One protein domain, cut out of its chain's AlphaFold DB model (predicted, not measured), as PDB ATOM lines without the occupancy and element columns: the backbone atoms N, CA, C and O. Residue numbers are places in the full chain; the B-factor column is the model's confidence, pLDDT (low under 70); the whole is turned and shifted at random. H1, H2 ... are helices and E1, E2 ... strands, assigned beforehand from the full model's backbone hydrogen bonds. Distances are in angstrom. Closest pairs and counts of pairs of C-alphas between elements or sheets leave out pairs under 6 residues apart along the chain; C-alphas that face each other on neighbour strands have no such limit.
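This is residues 18 to 145 of the 229 residues of an uncharacterized protein of Halieaceae bacterium (UniProt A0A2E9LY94). A small three-stranded sheet, E1, E5 and E4, makes one end of the domain, with helices H2 and H4 over one face, and the long helix H1 runs towards this end along the longest axis. The hairpin of E2 and E3 lies beside residues 26 to 41 of H1, and H4 links it to the sheet end. The printed part has 128 residues, with four named helices and five named strands in the order H1 H2 E1 H3 E2 E3 H4 E4 E5; the sheets, E1 E5 E4 and E2 E3, are antiparallel, and the class is mixed. The whole is loose, with a radius of gyration of the C-alphas of 18.4 A, and only just elongated, spanning 66 by 33 by 22 A.

The larger sheet holds E1, residues 68 to 72, E5, residues 137 to 144, 20.9 A from first to last C-alpha, and E4, residues 120 to 126, 19.4 A. E5 ends at C-alpha 144 (-24.277, -54.954, 52.736). H1, residues 18 to 52, is 51.1 A long from C-alpha 18 (-0.006, -6.009, 38.262). H2 is residues 54 to 63, H3 75 to 78, E2 86 to 92, E3 97 to 102 and H4 103 to 114, 16.2 A.

In the larger sheet the neighbour strands are antiparallel: between E1 and E5, N 71 and O 140 are within hydrogen-bond range at 2.9 A, and between E4 and E5, N 123 and O 141 are within hydrogen-bond range at 2.9 A. H2, over E1 at a height of 8.1 A, and H4, over E4 at 8.4 A, lie on the same face, two layers of helices and sheet. H3 only grazes this sheet. H1 touches H4 at a steep tilt of 62 degrees, with residues 41 to 45 alone, closest at the C-alphas of Val 45 and Leu 110, 6.1 A. The closest C-alphas of H1 and E3 are Ser 34 and Val 99, 6.1 A. In the hairpin of E2 and E3, N 90 and O 99 are 2.8 A apart. Every O i to N i+4 pair is within hydrogen-bond range in H1, H2 and H4; H3 is too short for one.

The C-alphas farthest apart, Ile 18 and His 64, are 66.7 A apart. The printed part has no cut, and no link is long. Confidence is under 70 at residues 65, 116 to 118, 129 and 131 to 134.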
ATOM      1  N   ILE A  18       0.625  -5.560  39.515       82.75
ATOM      2  CA  ILE A  18      -0.006  -6.009  38.262       82.75
ATOM      3  C   ILE A  18       0.043  -7.538  38.150       82.75
ATOM      4  O   ILE A  18      -0.958  -8.179  37.832       82.75
ATOM      5  N   VAL A  19       1.207  -8.143  38.414       84.94
ATOM      6  CA  VAL A  19       1.372  -9.605  38.352       84.94
ATOM      7  C   VAL A  19       0.535 -10.299  39.427       84.94
ATOM      8  O   VAL A  19      -0.037 -11.357  39.162       84.94
ATOM      9  N   GLN A  20       0.454  -9.728  40.628       89.81
ATOM     10  CA  GLN A  20      -0.342 -10.276  41.722       89.81
ATOM     11  C   GLN A  20      -1.840 -10.206  41.413       89.81
ATOM     12  O   GLN A  20      -2.522 -11.224  41.514       89.81
ATOM     13  N   GLN A  21      -2.327  -9.061  40.934       88.19
ATOM     14  CA  GLN A  21      -3.720  -8.900  40.523       88.19
ATOM     15  C   GLN A  21      -4.095  -9.884  39.403       88.19
ATOM     16  O   GLN A  21      -5.108 -10.573  39.498       88.19
ATOM     17  N   ALA A  22      -3.243 -10.046  38.384       86.19
ATOM     18  CA  ALA A  22      -3.483 -11.010  37.309       86.19
ATOM     19  C   ALA A  22      -3.528 -12.468  37.811       86.19
ATOM     20  O   ALA A  22      -4.298 -13.282  37.296       86.19
ATOM     21  N   LYS A  23      -2.725 -12.821  38.828       90.44
ATOM     22  CA  LYS A  23      -2.791 -14.143  39.476       90.44
ATOM     23  C   LYS A  23      -4.108 -14.339  40.218       90.44
ATOM     24  O   LYS A  23      -4.710 -15.400  40.085       90.44
ATOM     25  N   GLU A  24      -4.550 -13.343  40.978       93.31
ATOM     26  CA  GLU A  24      -5.804 -13.398  41.738       93.31
ATOM     27  C   GLU A  24      -7.016 -13.523  40.811       93.31
ATOM     28  O   GLU A  24      -7.865 -14.389  41.021       93.31
ATOM     29  N   GLU A  25      -7.058 -12.746  39.729       91.56
ATOM     30  CA  GLU A  25      -8.117 -12.830  38.717       91.56
ATOM     31  C   GLU A  25      -8.131 -14.199  38.015       91.56
ATOM     32  O   GLU A  25      -9.198 -14.792  37.816       91.56
ATOM     33  N   ARG A  26      -6.951 -14.758  37.707       91.56
ATOM     34  CA  ARG A  26      -6.830 -16.104  37.128       91.56
ATOM     35  C   ARG A  26      -7.309 -17.192  38.092       91.56
ATOM     36  O   ARG A  26      -8.019 -18.102  37.663       91.56
ATOM     37  N   LEU A  27      -6.963 -17.095  39.376       93.50
ATOM     38  CA  LEU A  27      -7.417 -18.025  40.417       93.50
ATOM     39  C   LEU A  27      -8.935 -17.951  40.609       93.50
ATOM     40  O   LEU A  27      -9.605 -18.981  40.571       93.50
ATOM     41  N   ALA A  28      -9.496 -16.745  40.708       93.56
ATOM     42  CA  ALA A  28     -10.940 -16.546  40.806       93.56
ATOM     43  C   ALA A  28     -11.680 -17.114  39.580       93.56
ATOM     44  O   ALA A  28     -12.747 -17.725  39.706       93.56
ATOM     45  N   CYS A  29     -11.106 -16.969  38.380       93.06
ATOM     46  CA  CYS A  29     -11.642 -17.598  37.176       93.06
ATOM     47  C   CYS A  29     -11.622 -19.131  37.282       93.06
ATOM     48  O   CYS A  29     -12.646 -19.772  37.028       93.06
ATOM     49  N   GLN A  30     -10.500 -19.715  37.712       93.94
ATOM     50  CA  GLN A  30     -10.367 -21.157  37.914       93.94
ATOM     51  C   GLN A  30     -11.393 -21.688  38.921       93.94
ATOM     52  O   GLN A  30     -12.092 -22.652  38.615       93.94
ATOM     53  N   GLU A  31     -11.562 -21.047  40.076       95.62
ATOM     54  CA  GLU A  31     -12.554 -21.440  41.087       95.62
ATOM     55  C   GLU A  31     -13.989 -21.372  40.555       95.62
ATOM     56  O   GLU A  31     -14.793 -22.292  40.763       95.62
ATOM     57  N   ARG A  32     -14.315 -20.316  39.802       96.00
ATOM     58  CA  ARG A  32     -15.621 -20.160  39.153       96.00
ATOM     59  C   ARG A  32     -15.888 -21.286  38.153       96.00
ATOM     60  O   ARG A  32     -16.996 -21.828  38.128       96.00
ATOM     61  N   LEU A  33     -14.903 -21.646  37.326       95.25
ATOM     62  CA  LEU A  33     -15.024 -22.753  36.373       95.25
ATOM     63  C   LEU A  33     -15.142 -24.102  37.091       95.25
ATOM     64  O   LEU A  33     -16.049 -24.870  36.770       95.25
ATOM     65  N   SER A  34     -14.318 -24.351  38.110       94.38
ATOM     66  CA  SER A  34     -14.367 -25.557  38.949       94.38
ATOM     67  C   SER A  34     -15.719 -25.736  39.625       94.38
ATOM     68  O   SER A  34     -16.286 -26.825  39.592       94.38
ATOM     69  N   THR A  35     -16.305 -24.660  40.153       95.88
ATOM     70  CA  THR A  35     -17.644 -24.693  40.759       95.88
ATOM     71  C   THR A  35     -18.712 -25.089  39.738       95.88
ATOM     72  O   THR A  35     -19.601 -25.893  40.027       95.88
ATOM     73  N   ARG A  36     -18.626 -24.558  38.511       96.44
ATOM     74  CA  ARG A  36     -19.559 -24.905  37.428       96.44
ATOM     75  C   ARG A  36     -19.395 -26.353  36.978       96.44
ATOM     76  O   ARG A  36     -20.406 -27.026  36.808       96.44
ATOM     77  N   ILE A  37     -18.159 -26.817  36.796       95.69
ATOM     78  CA  ILE A  37     -17.845 -28.208  36.447       95.69
ATOM     79  C   ILE A  37     -18.361 -29.161  37.526       95.69
ATOM     80  O   ILE A  37     -19.099 -30.091  37.204       95.69
ATOM     81  N   LYS A  38     -18.087 -28.878  38.802       94.94
ATOM     82  CA  LYS A  38     -18.572 -29.682  39.929       94.94
ATOM     83  C   LYS A  38     -20.096 -29.791  39.941       94.94
ATOM     84  O   LYS A  38     -20.628 -30.888  40.037       94.94
ATOM     85  N   LYS A  39     -20.813 -28.683  39.724       95.62
ATOM     86  CA  LYS A  39     -22.283 -28.701  39.633       95.62
ATOM     87  C   LYS A  39     -22.800 -29.602  38.502       95.62
ATOM     88  O   LYS A  39     -23.852 -30.222  38.648       95.62
ATOM     89  N   LYS A  40     -22.093 -29.663  37.367       95.19
ATOM     90  CA  LYS A  40     -22.448 -30.565  36.261       95.19
ATOM     91  C   LYS A  40     -22.175 -32.025  36.615       95.19
ATOM     92  O   LYS A  40     -23.040 -32.863  36.365       95.19
ATOM     93  N   LEU A  41     -21.035 -32.304  37.247       95.25
ATOM     94  CA  LEU A  41     -20.691 -33.624  37.776       95.25
ATOM     95  C   LEU A  41     -21.753 -34.118  38.773       95.25
ATOM     96  O   LEU A  41     -22.327 -35.186  38.567       95.25
ATOM     97  N   ASP A  42     -22.106 -33.307  39.772       94.50
ATOM     98  CA  ASP A  42     -23.139 -33.629  40.765       94.50
ATOM     99  C   ASP A  42     -24.500 -33.902  40.094       94.50
ATOM    100  O   ASP A  42     -25.196 -34.867  40.415       94.50
ATOM    101  N   GLY A  43     -24.871 -33.088  39.097       95.00
ATOM    102  CA  GLY A  43     -26.092 -33.293  38.311       95.00
ATOM    103  C   GLY A  43     -26.082 -34.595  37.502       95.00
ATOM    104  O   GLY A  43     -27.124 -35.250  37.356       95.00
ATOM    105  N   ARG A  44     -24.913 -35.004  36.998       93.75
ATOM    106  CA  ARG A  44     -24.725 -36.276  36.293       93.75
ATOM    107  C   ARG A  44     -24.851 -37.463  37.247       93.75
ATOM    108  O   ARG A  44     -25.563 -38.406  36.902       93.75
ATOM    109  N   VAL A  45     -24.255 -37.393  38.440       93.19
ATOM    110  CA  VAL A  45     -24.412 -38.401  39.506       93.19
ATOM    111  C   VAL A  45     -25.884 -38.533  39.896       93.19
ATOM    112  O   VAL A  45     -26.443 -39.622  39.813       93.19
ATOM    113  N   ALA A  46     -26.578 -37.433  40.195       92.94
ATOM    114  CA  ALA A  46     -28.002 -37.475  40.546       92.94
ATOM    115  C   ALA A  46     -28.870 -38.103  39.436       92.94
ATOM    116  O   ALA A  46     -29.768 -38.910  39.699       92.94
ATOM    117  N   SER A  47     -28.579 -37.768  38.176       93.56
ATOM    118  CA  SER A  47     -29.259 -38.355  37.016       93.56
ATOM    119  C   SER A  47     -28.994 -39.854  36.892       93.56
ATOM    120  O   SER A  47     -29.907 -40.607  36.550       93.56
ATOM    121  N   PHE A  48     -27.767 -40.290  37.179       94.00
ATOM    122  CA  PHE A  48     -27.384 -41.694  37.201       94.00
ATOM    123  C   PHE A  48     -28.175 -42.463  38.267       94.00
ATOM    124  O   PHE A  48     -28.832 -43.447  37.921       94.00
ATOM    125  N   LEU A  49     -28.193 -41.987  39.518       91.25
ATOM    126  CA  LEU A  49     -28.886 -42.646  40.636       91.25
ATOM    127  C   LEU A  49     -30.381 -42.825  40.349       91.25
ATOM    128  O   LEU A  49     -30.929 -43.924  40.463       91.25
ATOM    129  N   LYS A  50     -31.034 -41.746  39.900       91.44
ATOM    130  CA  LYS A  50     -32.470 -41.737  39.592       91.44
ATOM    131  C   LYS A  50     -32.829 -42.724  38.485       91.44
ATOM    132  O   LYS A  50     -33.861 -43.389  38.542       91.44
ATOM    133  N   LEU A  51     -32.005 -42.784  37.447       93.56
ATOM    134  CA  LEU A  51     -32.310 -43.531  36.236       93.56
ATOM    135  C   LEU A  51     -32.035 -45.029  36.373       93.56
ATOM    136  O   LEU A  51     -32.791 -45.827  35.824       93.56
ATOM    137  N   HIS A  52     -31.013 -45.404  37.143       93.25
ATOM    138  CA  HIS A  52     -30.741 -46.801  37.489       93.25
ATOM    139  C   HIS A  52     -31.586 -47.301  38.664       93.25
ATOM    140  O   HIS A  52     -31.509 -48.476  38.994       93.25
ATOM    141  N   LYS A  53     -32.409 -46.436  39.278       92.44
ATOM    142  CA  LYS A  53     -33.333 -46.781  40.370       92.44
ATOM    143  C   LYS A  53     -32.647 -47.586  41.484       92.44
ATOM    144  O   LYS A  53     -33.177 -48.607  41.918       92.44
ATOM    145  N   ILE A  54     -31.480 -47.128  41.939       90.00
ATOM    146  CA  ILE A  54     -30.650 -47.870  42.904       90.00
ATOM    147  C   ILE A  54     -31.455 -48.260  44.152       90.00
ATOM    148  O   ILE A  54     -31.499 -49.435  44.508       90.00
ATOM    149  N   ASP A  55     -32.211 -47.316  44.720       88.06
ATOM    150  CA  ASP A  55     -33.073 -47.560  45.885       88.06
ATOM    151  C   ASP A  55     -34.087 -48.690  45.667       88.06
ATOM    152  O   ASP A  55     -34.395 -49.449  46.584       88.06
ATOM    153  N   HIS A  56     -34.640 -48.799  44.457       91.44
ATOM    154  CA  HIS A  56     -35.616 -49.835  44.133       91.44
ATOM    155  C   HIS A  56     -34.964 -51.216  44.141       91.44
ATOM    156  O   HIS A  56     -35.510 -52.139  44.744       91.44
ATOM    157  N   HIS A  57     -33.793 -51.339  43.515       90.31
ATOM    158  CA  HIS A  57     -33.040 -52.587  43.463       90.31
ATOM    159  C   HIS A  57     -32.566 -53.027  44.849       90.31
ATOM    160  O   HIS A  57     -32.738 -54.192  45.197       90.31
ATOM    161  N   LEU A  58     -32.067 -52.094  45.664       87.38
ATOM    162  CA  LEU A  58     -31.675 -52.373  47.048       87.38
ATOM    163  C   LEU A  58     -32.863 -52.858  47.883       87.38
ATOM    164  O   LEU A  58     -32.786 -53.911  48.509       87.38
ATOM    165  N   ARG A  59     -33.998 -52.145  47.844       84.56
ATOM    166  CA  ARG A  59     -35.212 -52.552  48.576       84.56
ATOM    167  C   ARG A  59     -35.724 -53.911  48.126       84.56
ATOM    168  O   ARG A  59     -36.131 -54.712  48.958       84.56
ATOM    169  N   GLN A  60     -35.732 -54.167  46.822       83.81
ATOM    170  CA  GLN A  60     -36.181 -55.446  46.286       83.81
ATOM    171  C   GLN A  60     -35.275 -56.588  46.758       83.81
ATOM    172  O   GLN A  60     -35.782 -57.586  47.263       83.81
ATOM    173  N   ALA A  61     -33.956 -56.432  46.642       84.81
ATOM    174  CA  ALA A  61     -32.987 -57.427  47.091       84.81
ATOM    175  C   ALA A  61     -33.099 -57.685  48.604       84.81
ATOM    176  O   ALA A  61     -33.242 -58.836  49.015       84.81
ATOM    177  N   ALA A  62     -33.161 -56.625  49.412       79.50
ATOM    178  CA  ALA A  62     -33.329 -56.727  50.860       79.50
ATOM    179  C   ALA A  62     -34.646 -57.421  51.251       79.50
ATOM    180  O   ALA A  62     -34.647 -58.301  52.107       79.50
ATOM    181  N   ASN A  63     -35.763 -57.106  50.582       75.00
ATOM    182  CA  ASN A  63     -37.053 -57.770  50.818       75.00
ATOM    183  C   ASN A  63     -37.036 -59.266  50.465       75.00
ATOM    184  O   ASN A  63     -37.831 -60.034  51.002       75.00
ATOM    185  N   HIS A  64     -36.149 -59.682  49.559       74.25
ATOM    186  CA  HIS A  64     -35.917 -61.088  49.228       74.25
ATOM    187  C   HIS A  64     -34.855 -61.753  50.121       74.25
ATOM    188  O   HIS A  64     -34.501 -62.905  49.875       74.25
ATOM    189  N   GLY A  65     -34.355 -61.060  51.150       68.69
ATOM    190  CA  GLY A  65     -33.330 -61.578  52.061       68.69
ATOM    191  C   GLY A  65     -31.941 -61.694  51.430       68.69
ATOM    192  O   GLY A  65     -31.100 -62.435  51.936       68.69
ATOM    193  N   LEU A  66     -31.702 -61.005  50.311       80.69
ATOM    194  CA  LEU A  66     -30.382 -60.903  49.701       80.69
ATOM    195  C   LEU A  66     -29.581 -59.792  50.384       80.69
ATOM    196  O   LEU A  66     -30.145 -58.816  50.875       80.69
ATOM    197  N   ASN A  67     -28.260 -59.943  50.356       85.94
ATOM    198  CA  ASN A  67     -27.297 -58.997  50.926       85.94
ATOM    199  C   ASN A  67     -26.392 -58.379  49.855       85.94
ATOM    200  O   ASN A  67     -25.386 -57.749  50.160       85.94
ATOM    201  N   GLU A  68     -26.729 -58.610  48.589       89.50
ATOM    202  CA  GLU A  68     -26.020 -58.072  47.445       89.50
ATOM    203  C   GLU A  68     -26.990 -57.764  46.310       89.50
ATOM    204  O   GLU A  68     -28.057 -58.374  46.178       89.50
ATOM    205  N   VAL A  69     -26.607 -56.809  45.469       92.06
ATOM    206  CA  VAL A  69     -27.304 -56.496  44.232       92.06
ATOM    207  C   VAL A  69     -26.316 -56.090  43.148       92.06
ATOM    208  O   VAL A  69     -25.327 -55.396  43.391       92.06
ATOM    209  N   ARG A  70     -26.619 -56.520  41.923       93.50
ATOM    210  CA  ARG A  70     -25.930 -56.104  40.703       93.50
ATOM    211  C   ARG A  70     -26.881 -55.291  39.848       93.50
ATOM    212  O   ARG A  70     -27.976 -55.754  39.528       93.50
ATOM    213  N   ILE A  71     -26.480 -54.072  39.503       93.38
ATOM    214  CA  ILE A  71     -27.307 -53.136  38.738       93.38
ATOM    215  C   ILE A  71     -26.593 -52.829  37.421       93.38
ATOM    216  O   ILE A  71     -25.566 -52.149  37.443       93.38
ATOM    217  N   PRO A  72     -27.121 -53.283  36.272       92.81
ATOM    218  CA  PRO A  72     -26.525 -52.999  34.973       92.81
ATOM    219  C   PRO A  72     -26.475 -51.497  34.700       92.81
ATOM    220  O   PRO A  72     -27.477 -50.789  34.851       92.81
ATOM    221  N   ILE A  73     -25.324 -51.014  34.245       91.56
ATOM    222  CA  ILE A  73     -25.126 -49.619  33.861       91.56
ATOM    223  C   ILE A  73     -25.627 -49.424  32.432       91.56
ATOM    224  O   ILE A  73     -25.284 -50.159  31.508       91.56
ATOM    225  N   GLN A  74     -26.452 -48.402  32.221       88.94
ATOM    226  CA  GLN A  74     -26.923 -48.056  30.885       88.94
ATOM    227  C   GLN A  74     -25.793 -47.498  30.018       88.94
ATOM    228  O   GLN A  74     -24.961 -46.727  30.489       88.94
ATOM    229  N   GLN A  75     -25.847 -47.784  28.714       86.00
ATOM    230  CA  GLN A  75     -24.798 -47.463  27.738       86.00
ATOM    231  C   GLN A  75     -24.253 -46.027  27.825       86.00
ATOM    232  O   GLN A  75     -23.047 -45.818  27.797       86.00
ATOM    233  N   LYS A  76     -25.122 -45.028  28.016       86.75
ATOM    234  CA  LYS A  76     -24.733 -43.608  28.137       86.75
ATOM    235  C   LYS A  76     -23.861 -43.263  29.360       86.75
ATOM    236  O   LYS A  76     -23.359 -42.142  29.453       86.75
ATOM    237  N   PHE A  77     -23.749 -44.179  30.318       85.25
ATOM    238  CA  PHE A  77     -22.976 -44.046  31.552       85.25
ATOM    239  C   PHE A  77     -21.839 -45.065  31.664       85.25
ATOM    240  O   PHE A  77     -21.037 -44.930  32.580       85.25
ATOM    241  N   MET A  78     -21.744 -46.032  30.741       85.50
ATOM    242  CA  MET A  78     -20.662 -47.028  30.735       85.50
ATOM    243  C   MET A  78     -19.282 -46.374  30.604       85.50
ATOM    244  O   MET A  78     -18.299 -46.864  31.141       85.50
ATOM    245  N   GLY A  79     -19.235 -45.224  29.938       77.38
ATOM    246  CA  GLY A  79     -18.044 -44.410  29.793       77.38
ATOM    247  C   GLY A  79     -17.315 -44.643  28.478       77.38
ATOM    248  O   GLY A  79     -17.944 -45.021  27.489       77.38
ATOM    249  N   ALA A  80     -16.019 -44.355  28.480       76.25
ATOM    250  CA  ALA A  80     -15.099 -44.580  27.373       76.25
ATOM    251  C   ALA A  80     -14.084 -45.665  27.754       76.25
ATOM    252  O   ALA A  80     -13.905 -45.959  28.934       76.25
ATOM    253  N   ASN A  81     -13.416 -46.251  26.758       74.88
ATOM    254  CA  ASN A  81     -12.348 -47.223  27.011       74.88
ATOM    255  C   ASN A  81     -11.165 -46.573  27.752       74.88
ATOM    256  O   ASN A  81     -10.496 -47.235  28.539       74.88
ATOM    257  N   ASP A  82     -10.926 -45.278  27.519       82.06
ATOM    258  CA  ASP A  82      -9.987 -44.470  28.291       82.06
ATOM    259  C   ASP A  82     -10.748 -43.606  29.307       82.06
ATOM    260  O   ASP A  82     -11.455 -42.657  28.963       82.06
ATOM    261  N   LEU A  83     -10.586 -43.930  30.590       82.50
ATOM    262  CA  LEU A  83     -11.266 -43.232  31.679       82.50
ATOM    263  C   LEU A  83     -10.713 -41.828  31.960       82.50
ATOM    264  O   LEU A  83     -11.335 -41.052  32.699       82.50
ATOM    265  N   SER A  84      -9.548 -41.504  31.396       83.75
ATOM    266  CA  SER A  84      -8.918 -40.195  31.526       83.75
ATOM    267  C   SER A  84      -9.490 -39.162  30.554       83.75
ATOM    268  O   SER A  84      -9.354 -37.963  30.819       83.75
ATOM    269  N   GLU A  85     -10.190 -39.606  29.501       85.44
ATOM    270  CA  GLU A  85     -10.807 -38.725  28.513       85.44
ATOM    271  C   GLU A  85     -11.837 -37.778  29.156       85.44
ATOM    272  O   GLU A  85     -12.669 -38.199  29.974       85.44
ATOM    273  N   PRO A  86     -11.812 -36.482  28.798       87.94
ATOM    274  CA  PRO A  86     -12.745 -35.515  29.349       87.94
ATOM    275  C   PRO A  86     -14.169 -35.817  28.880       87.94
ATOM    276  O   PRO A  86     -14.465 -35.833  27.687       87.94
ATOM    277  N   ILE A  87     -15.082 -35.965  29.839       88.06
ATOM    278  CA  ILE A  87     -16.523 -35.995  29.557       88.06
ATOM    279  C   ILE A  87     -16.990 -34.581  29.219       88.06
ATOM    280  O   ILE A  87     -17.826 -34.375  28.339       88.06
ATOM    281  N   GLU A  88     -16.483 -33.603  29.966       92.31
ATOM    282  CA  GLU A  88     -16.874 -32.214  29.821       92.31
ATOM    283  C   GLU A  88     -15.743 -31.279  30.240       92.31
ATOM    284  O   GLU A  88     -15.119 -31.460  31.286       92.31
ATOM    285  N   GLU A  89     -15.525 -30.246  29.431       94.12
ATOM    286  CA  GLU A  89     -14.479 -29.243  29.614       94.12
ATOM    287  C   GLU A  89     -15.092 -27.840  29.538       94.12
ATOM    288  O   GLU A  89     -15.947 -27.548  28.698       94.12
ATOM    289  N   LEU A  90     -14.660 -26.957  30.436       93.56
ATOM    290  CA  LEU A  90     -14.901 -25.523  30.358       93.56
ATOM    291  C   LEU A  90     -13.575 -24.804  30.136       93.56
ATOM    292  O   LEU A  90     -12.605 -25.042  30.854       93.56
ATOM    293  N   TYR A  91     -13.580 -23.872  29.188       94.69
ATOM    294  CA  TYR A  91     -12.433 -23.050  28.837       94.69
ATOM    295  C   TYR A  91     -12.789 -21.565  28.919       94.69
ATOM    296  O   TYR A  91     -13.835 -21.143  28.418       94.69
ATOM    297  N   ASP A  92     -11.911 -20.777  29.535       93.06
ATOM    298  CA  ASP A  92     -11.946 -19.317  29.500       93.06
ATOM    299  C   ASP A  92     -10.715 -18.804  28.744       93.06
ATOM    300  O   ASP A  92      -9.583 -18.916  29.217       93.06
ATOM    301  N   GLY A  93     -10.947 -18.262  27.544       89.88
ATOM    302  CA  GLY A  93      -9.883 -17.807  26.648       89.88
ATOM    303  C   GLY A  93      -9.254 -16.468  27.022       89.88
ATOM    304  O   GLY A  93      -8.228 -16.121  26.448       89.88
ATOM    305  N   HIS A  94      -9.833 -15.717  27.966       90.31
ATOM    306  CA  HIS A  94      -9.218 -14.478  28.446       90.31
ATOM    307  C   HIS A  94      -8.058 -14.774  29.403       90.31
ATOM    308  O   HIS A  94      -7.014 -14.135  29.322       90.31
ATOM    309  N   PHE A  95      -8.226 -15.777  30.269       87.56
ATOM    310  CA  PHE A  95      -7.222 -16.169  31.267       87.56
ATOM    311  C   PHE A  95      -6.434 -17.442  30.908       87.56
ATOM    312  O   PHE A  95      -5.574 -17.858  31.688       87.56
ATOM    313  N   ASP A  96      -6.744 -18.074  29.770       90.25
ATOM    314  CA  ASP A  96      -6.229 -19.387  29.354       90.25
ATOM    315  C   ASP A  96      -6.311 -20.418  30.497       90.25
ATOM    316  O   ASP A  96      -5.317 -20.966  30.990       90.25
ATOM    317  N   VAL A  97      -7.533 -20.596  31.012       92.06
ATOM    318  CA  VAL A  97      -7.844 -21.539  32.095       92.06
ATOM    319  C   VAL A  97      -8.812 -22.590  31.579       92.06
ATOM    320  O   VAL A  97      -9.861 -22.263  31.024       92.06
ATOM    321  N   ARG A  98      -8.468 -23.861  31.808       93.31
ATOM    322  CA  ARG A  98      -9.288 -25.028  31.475       93.31
ATOM    323  C   ARG A  98      -9.583 -25.822  32.731       93.31
ATOM    324  O   ARG A  98      -8.683 -26.067  33.531       93.31
ATOM    325  N   VAL A  99     -10.834 -26.231  32.891       94.56
ATOM    326  CA  VAL A  99     -11.259 -27.145  33.954       94.56
ATOM    327  C   VAL A  99     -12.172 -28.197  33.344       94.56
ATOM    328  O   VAL A  99     -13.072 -27.862  32.575       94.56
ATOM    329  N   MET A 100     -11.956 -29.460  33.692       93.62
ATOM    330  CA  MET A 100     -12.689 -30.599  33.144       93.62
ATOM    331  C   MET A 100     -12.993 -31.637  34.225       93.62
ATOM    332  O   MET A 100     -12.382 -31.617  35.294       93.62
ATOM    333  N   TYR A 101     -13.912 -32.553  33.929       92.69
ATOM    334  CA  TYR A 101     -14.014 -33.837  34.625       92.69
ATOM    335  C   TYR A 101     -14.069 -34.979  33.604       92.69
ATOM    336  O   TYR A 101     -14.595 -34.823  32.499       92.69
ATOM    337  N   ASN A 102     -13.512 -36.121  33.986       91.00
ATOM    338  CA  ASN A 102     -13.436 -37.338  33.181       91.00
ATOM    339  C   ASN A 102     -14.232 -38.477  33.839       91.00
ATOM    340  O   ASN A 102     -14.968 -38.261  34.809       91.00
ATOM    341  N   HIS A 103     -14.115 -39.689  33.297       87.56
ATOM    342  CA  HIS A 103     -14.811 -40.856  33.836       87.56
ATOM    343  C   HIS A 103     -14.297 -41.266  35.216       87.56
ATOM    344  O   HIS A 103     -15.122 -41.606  36.061       87.56
ATOM    345  N   ASN A 104     -12.993 -41.142  35.489       87.50
ATOM    346  CA  ASN A 104     -12.446 -41.380  36.832       87.50
ATOM    347  C   ASN A 104     -13.108 -40.470  37.873       87.50
ATOM    348  O   ASN A 104     -13.697 -40.959  38.831       87.50
ATOM    349  N   ALA A 105     -13.126 -39.156  37.625       89.88
ATOM    350  CA  ALA A 105     -13.766 -38.195  38.524       89.88
ATOM    351  C   ALA A 105     -15.273 -38.463  38.702       89.88
ATOM    352  O   ALA A 105     -15.836 -38.204  39.765       89.88
ATOM    353  N   PHE A 106     -15.942 -38.982  37.666       91.25
ATOM    354  CA  PHE A 106     -17.342 -39.390  37.757       91.25
ATOM    355  C   PHE A 106     -17.550 -40.613  38.653       91.25
ATOM    356  O   PHE A 106     -18.439 -40.579  39.505       91.25
ATOM    357  N   PHE A 107     -16.757 -41.671  38.480       88.81
ATOM    358  CA  PHE A 107     -16.882 -42.883  39.286       88.81
ATOM    359  C   PHE A 107     -16.446 -42.656  40.733       88.81
ATOM    360  O   PHE A 107     -17.170 -43.070  41.627       88.81
ATOM    361  N   GLU A 108     -15.384 -41.888  40.982       88.75
ATOM    362  CA  GLU A 108     -14.995 -41.480  42.339       88.75
ATOM    363  C   GLU A 108     -16.117 -40.702  43.042       88.75
ATOM    364  O   GLU A 108     -16.449 -40.963  44.200       88.75
ATOM    365  N   ALA A 109     -16.750 -39.756  42.338       89.56
ATOM    366  CA  ALA A 109     -17.878 -39.009  42.886       89.56
ATOM    367  C   ALA A 109     -19.096 -39.906  43.141       89.56
ATOM    368  O   ALA A 109     -19.806 -39.699  44.125       89.56
ATOM    369  N   LEU A 110     -19.343 -40.896  42.278       88.94
ATOM    370  CA  LEU A 110     -20.406 -41.880  42.463       88.94
ATOM    371  C   LEU A 110     -20.135 -42.757  43.690       88.94
ATOM    372  O   LEU A 110     -21.018 -42.901  44.533       88.94
ATOM    373  N   GLU A 111     -18.923 -43.290  43.822       86.31
ATOM    374  CA  GLU A 111     -18.505 -44.121  44.952       86.31
ATOM    375  C   GLU A 111     -18.636 -43.363  46.273       86.31
ATOM    376  O   GLU A 111     -19.266 -43.846  47.215       86.31
ATOM    377  N   ALA A 112     -18.163 -42.115  46.310       84.19
ATOM    378  CA  ALA A 112     -18.290 -41.248  47.476       84.19
ATOM    379  C   ALA A 112     -19.746 -40.907  47.842       84.19
ATOM    380  O   ALA A 112     -20.004 -40.524  48.985       84.19
ATOM    381  N   HIS A 113     -20.688 -40.993  46.895       81.94
ATOM    382  CA  HIS A 113     -22.103 -40.695  47.129       81.94
ATOM    383  C   HIS A 113     -22.921 -41.932  47.517       81.94
ATOM    384  O   HIS A 113     -23.889 -41.798  48.258       81.94
ATOM    385  N   VAL A 114     -22.563 -43.112  47.000       76.31
ATOM    386  CA  VAL A 114     -23.351 -44.347  47.161       76.31
ATOM    387  C   VAL A 114     -22.790 -45.263  48.251       76.31
ATOM    388  O   VAL A 114     -23.569 -45.913  48.938       76.31
ATOM    389  N   PHE A 115     -21.470 -45.319  48.439       75.31
ATOM    390  CA  PHE A 115     -20.807 -46.360  49.245       75.31
ATOM    391  C   PHE A 115     -20.239 -45.837  50.570       75.31
ATOM    392  O   PHE A 115     -19.285 -46.381  51.113       75.31
ATOM    393  N   LYS A 116     -20.791 -44.739  51.089       65.38
ATOM    394  CA  LYS A 116     -20.217 -43.995  52.218       65.38
ATOM    395  C   LYS A 116     -20.751 -44.437  53.587       65.38
ATOM    396  O   LYS A 116     -21.032 -43.586  54.429       65.38
ATOM    397  N   GLU A 117     -20.907 -45.740  53.804       68.62
ATOM    398  CA  GLU A 117     -21.361 -46.300  55.083       68.62
ATOM    399  C   GLU A 117     -20.561 -47.554  55.449       68.62
ATOM    400  O   GLU A 117     -20.329 -48.408  54.600       68.62
ATOM    401  N   ASP A 118     -20.180 -47.684  56.726       65.56
ATOM    402  CA  ASP A 118     -19.250 -48.717  57.224       65.56
ATOM    403  C   ASP A 118     -19.707 -50.167  56.963       65.56
ATOM    404  O   ASP A 118     -18.891 -51.085  56.973       65.56
ATOM    405  N   ASN A 119     -21.002 -50.379  56.708       74.00
ATOM    406  CA  ASN A 119     -21.605 -51.699  56.498       74.00
ATOM    407  C   ASN A 119     -22.054 -51.945  55.048       74.00
ATOM    408  O   ASN A 119     -22.741 -52.938  54.788       74.00
ATOM    409  N   ILE A 120     -21.722 -51.037  54.124       79.56
ATOM    410  CA  ILE A 120     -22.074 -51.121  52.704       79.56
ATOM    411  C   ILE A 120     -20.786 -51.060  51.887       79.56
ATOM    412  O   ILE A 120     -20.151 -50.018  51.767       79.56
ATOM    413  N   GLU A 121     -20.436 -52.177  51.263       83.38
ATOM    414  CA  GLU A 121     -19.399 -52.208  50.241       83.38
ATOM    415  C   GLU A 121     -20.044 -52.004  48.875       83.38
ATOM    416  O   GLU A 121     -21.014 -52.672  48.516       83.38
ATOM    417  N   GLY A 122     -19.484 -51.119  48.062       84.81
ATOM    418  CA  GLY A 122     -19.865 -51.080  46.666       84.81
ATOM    419  C   GLY A 122     -18.748 -50.610  45.766       84.81
ATOM    420  O   GLY A 122     -17.792 -49.965  46.193       84.81
ATOM    421  N   ARG A 123     -18.849 -51.026  44.508       87.75
ATOM    422  CA  ARG A 123     -17.849 -50.766  43.479       87.75
ATOM    423  C   ARG A 123     -18.478 -50.758  42.100       87.75
ATOM    424  O   ARG A 123     -19.478 -51.437  41.841       87.75
ATOM    425  N   VAL A 124     -17.839 -50.031  41.198       88.81
ATOM    426  CA  VAL A 124     -18.125 -50.108  39.768       88.81
ATOM    427  C   VAL A 124     -17.389 -51.317  39.189       88.81
ATOM    428  O   VAL A 124     -16.192 -51.492  39.403       88.81
ATOM    429  N   VAL A 125     -18.109 -52.175  38.474       88.62
ATOM    430  CA  VAL A 125     -17.537 -53.314  37.752       88.62
ATOM    431  C   VAL A 125     -17.300 -52.890  36.310       88.62
ATOM    432  O   VAL A 125     -18.180 -52.305  35.675       88.62
ATOM    433  N   PHE A 126     -16.109 -53.186  35.798       86.88
ATOM    434  CA  PHE A 126     -15.715 -52.900  34.423       86.88
ATOM    435  C   PHE A 126     -15.774 -54.167  33.569       86.88
ATOM    436  O   PHE A 126     -15.732 -55.281  34.088       86.88
ATOM    437  N   GLY A 127     -15.938 -53.995  32.260       79.44
ATOM    438  CA  GLY A 127     -15.995 -55.097  31.309       79.44
ATOM    439  C   GLY A 127     -14.666 -55.835  31.190       79.44
ATOM    440  O   GLY A 127     -13.600 -55.238  31.313       79.44
ATOM    441  N   ASP A 128     -14.757 -57.130  30.899       77.00
ATOM    442  CA  ASP A 128     -13.590 -57.987  30.705       77.00
ATOM    443  C   ASP A 128     -12.899 -57.736  29.356       77.00
ATOM    444  O   ASP A 128     -13.534 -57.364  28.356       77.00
ATOM    445  N   ASP A 129     -11.597 -58.034  29.315       66.50
ATOM    446  CA  ASP A 129     -10.748 -57.913  28.122       66.50
ATOM    447  C   ASP A 129     -11.256 -58.743  26.932       66.50
ATOM    448  O   ASP A 129     -11.094 -58.343  25.778       66.50
ATOM    449  N   GLU A 130     -11.945 -59.856  27.195       70.06
ATOM    450  CA  GLU A 130     -12.462 -60.760  26.161       70.06
ATOM    451  C   GLU A 130     -13.600 -60.152  25.321       70.06
ATOM    452  O   GLU A 130     -13.843 -60.590  24.198       70.06
ATOM    453  N   ASN A 131     -14.284 -59.117  25.823       62.94
ATOM    454  CA  ASN A 131     -15.513 -58.596  25.214       62.94
ATOM    455  C   ASN A 131     -15.343 -57.260  24.468       62.94
ATOM    456  O   ASN A 131     -16.342 -56.598  24.185       62.94
ATOM    457  N   HIS A 132     -14.111 -56.820  24.174       61.56
ATOM    458  CA  HIS A 132     -13.802 -55.483  23.614       61.56
ATOM    459  C   HIS A 132     -14.384 -54.303  24.422       61.56
ATOM    460  O   HIS A 132     -14.452 -53.177  23.930       61.56
ATOM    461  N   ARG A 133     -14.822 -54.562  25.660       65.75
ATOM    462  CA  ARG A 133     -15.415 -53.594  26.592       65.75
ATOM    463  C   ARG A 133     -14.490 -53.289  27.768       65.75
ATOM    464  O   ARG A 133     -14.946 -52.720  28.756       65.75
ATOM    465  N   SER A 134     -13.220 -53.675  27.657       67.56
ATOM    466  CA  SER A 134     -12.188 -53.328  28.628       67.56
ATOM    467  C   SER A 134     -12.186 -51.813  28.853       67.56
ATOM    468  O   SER A 134     -12.180 -51.040  27.893       67.56
ATOM    469  N   GLY A 135     -12.290 -51.401  30.116       73.81
ATOM    470  CA  GLY A 135     -12.392 -49.994  30.518       73.81
ATOM    471  C   GLY A 135     -13.813 -49.421  30.589       73.81
ATOM    472  O   GLY A 135     -14.000 -48.365  31.184       73.81
ATOM    473  N   LEU A 136     -14.842 -50.112  30.081       83.94
ATOM    474  CA  LEU A 136     -16.236 -49.666  30.204       83.94
ATOM    475  C   LEU A 136     -16.877 -50.192  31.487       83.94
ATOM    476  O   LEU A 136     -16.863 -51.392  31.743       83.94
ATOM    477  N   ALA A 137     -17.514 -49.314  32.254       87.00
ATOM    478  CA  ALA A 137     -18.309 -49.697  33.412       87.00
ATOM    479  C   ALA A 137     -19.568 -50.455  32.970       87.00
ATOM    480  O   ALA A 137     -20.383 -49.936  32.207       87.00
ATOM    481  N   THR A 138     -19.747 -51.684  33.439       88.81
ATOM    482  CA  THR A 138     -20.830 -52.584  33.018       88.81
ATOM    483  C   THR A 138     -21.940 -52.677  34.049       88.81
ATOM    484  O   THR A 138     -23.115 -52.681  33.679       88.81
ATOM    485  N   GLU A 139     -21.596 -52.719  35.332       91.50
ATOM    486  CA  GLU A 139     -22.552 -52.834  36.428       91.50
ATOM    487  C   GLU A 139     -22.053 -52.147  37.702       91.50
ATOM    488  O   GLU A 139     -20.860 -51.916  37.894       91.50
ATOM    489  N   LEU A 140     -22.989 -51.813  38.585       91.06
ATOM    490  CA  LEU A 140     -22.698 -51.531  39.983       91.06
ATOM    491  C   LEU A 140     -22.867 -52.814  40.775       91.06
ATOM    492  O   LEU A 140     -23.904 -53.470  40.665       91.06
ATOM    493  N   PHE A 141     -21.886 -53.116  41.611       90.44
ATOM    494  CA  PHE A 141     -21.999 -54.139  42.634       90.44
ATOM    495  C   PHE A 141     -22.127 -53.451  43.988       90.44
ATOM    496  O   PHE A 141     -21.290 -52.617  44.330       90.44
ATOM    497  N   ILE A 142     -23.178 -53.787  44.733       90.88
ATOM    498  CA  ILE A 142     -23.413 -53.285  46.088       90.88
ATOM    499  C   ILE A 142     -23.699 -54.482  46.979       90.88
ATOM    500  O   ILE A 142     -24.577 -55.282  46.656       90.88
ATOM    501  N   SER A 143     -22.998 -54.587  48.097       88.44
ATOM    502  CA  SER A 143     -23.206 -55.593  49.131       88.44
ATOM    503  C   SER A 143     -23.270 -54.938  50.501       88.44
ATOM    504  O   SER A 143     -22.566 -53.969  50.769       88.44
ATOM    505  N   TRP A 144     -24.114 -55.461  51.378       86.00
ATOM    506  CA  TRP A 144     -24.277 -54.954  52.736       86.00
ATOM    507  C   TRP A 144     -24.285 -56.096  53.736       86.00
ATOM    508  O   TRP A 144     -24.658 -57.228  53.421       86.00
ATOM    509  N   GLN A 145     -23.896 -55.807  54.972       73.94
ATOM    510  CA  GLN A 145     -24.095 -56.763  56.052       73.94
ATOM    511  C   GLN A 145     -25.598 -56.958  56.286       73.94
ATOM    512  O   GLN A 145     -26.355 -55.988  56.345       73.94
TER     513      GLN A 145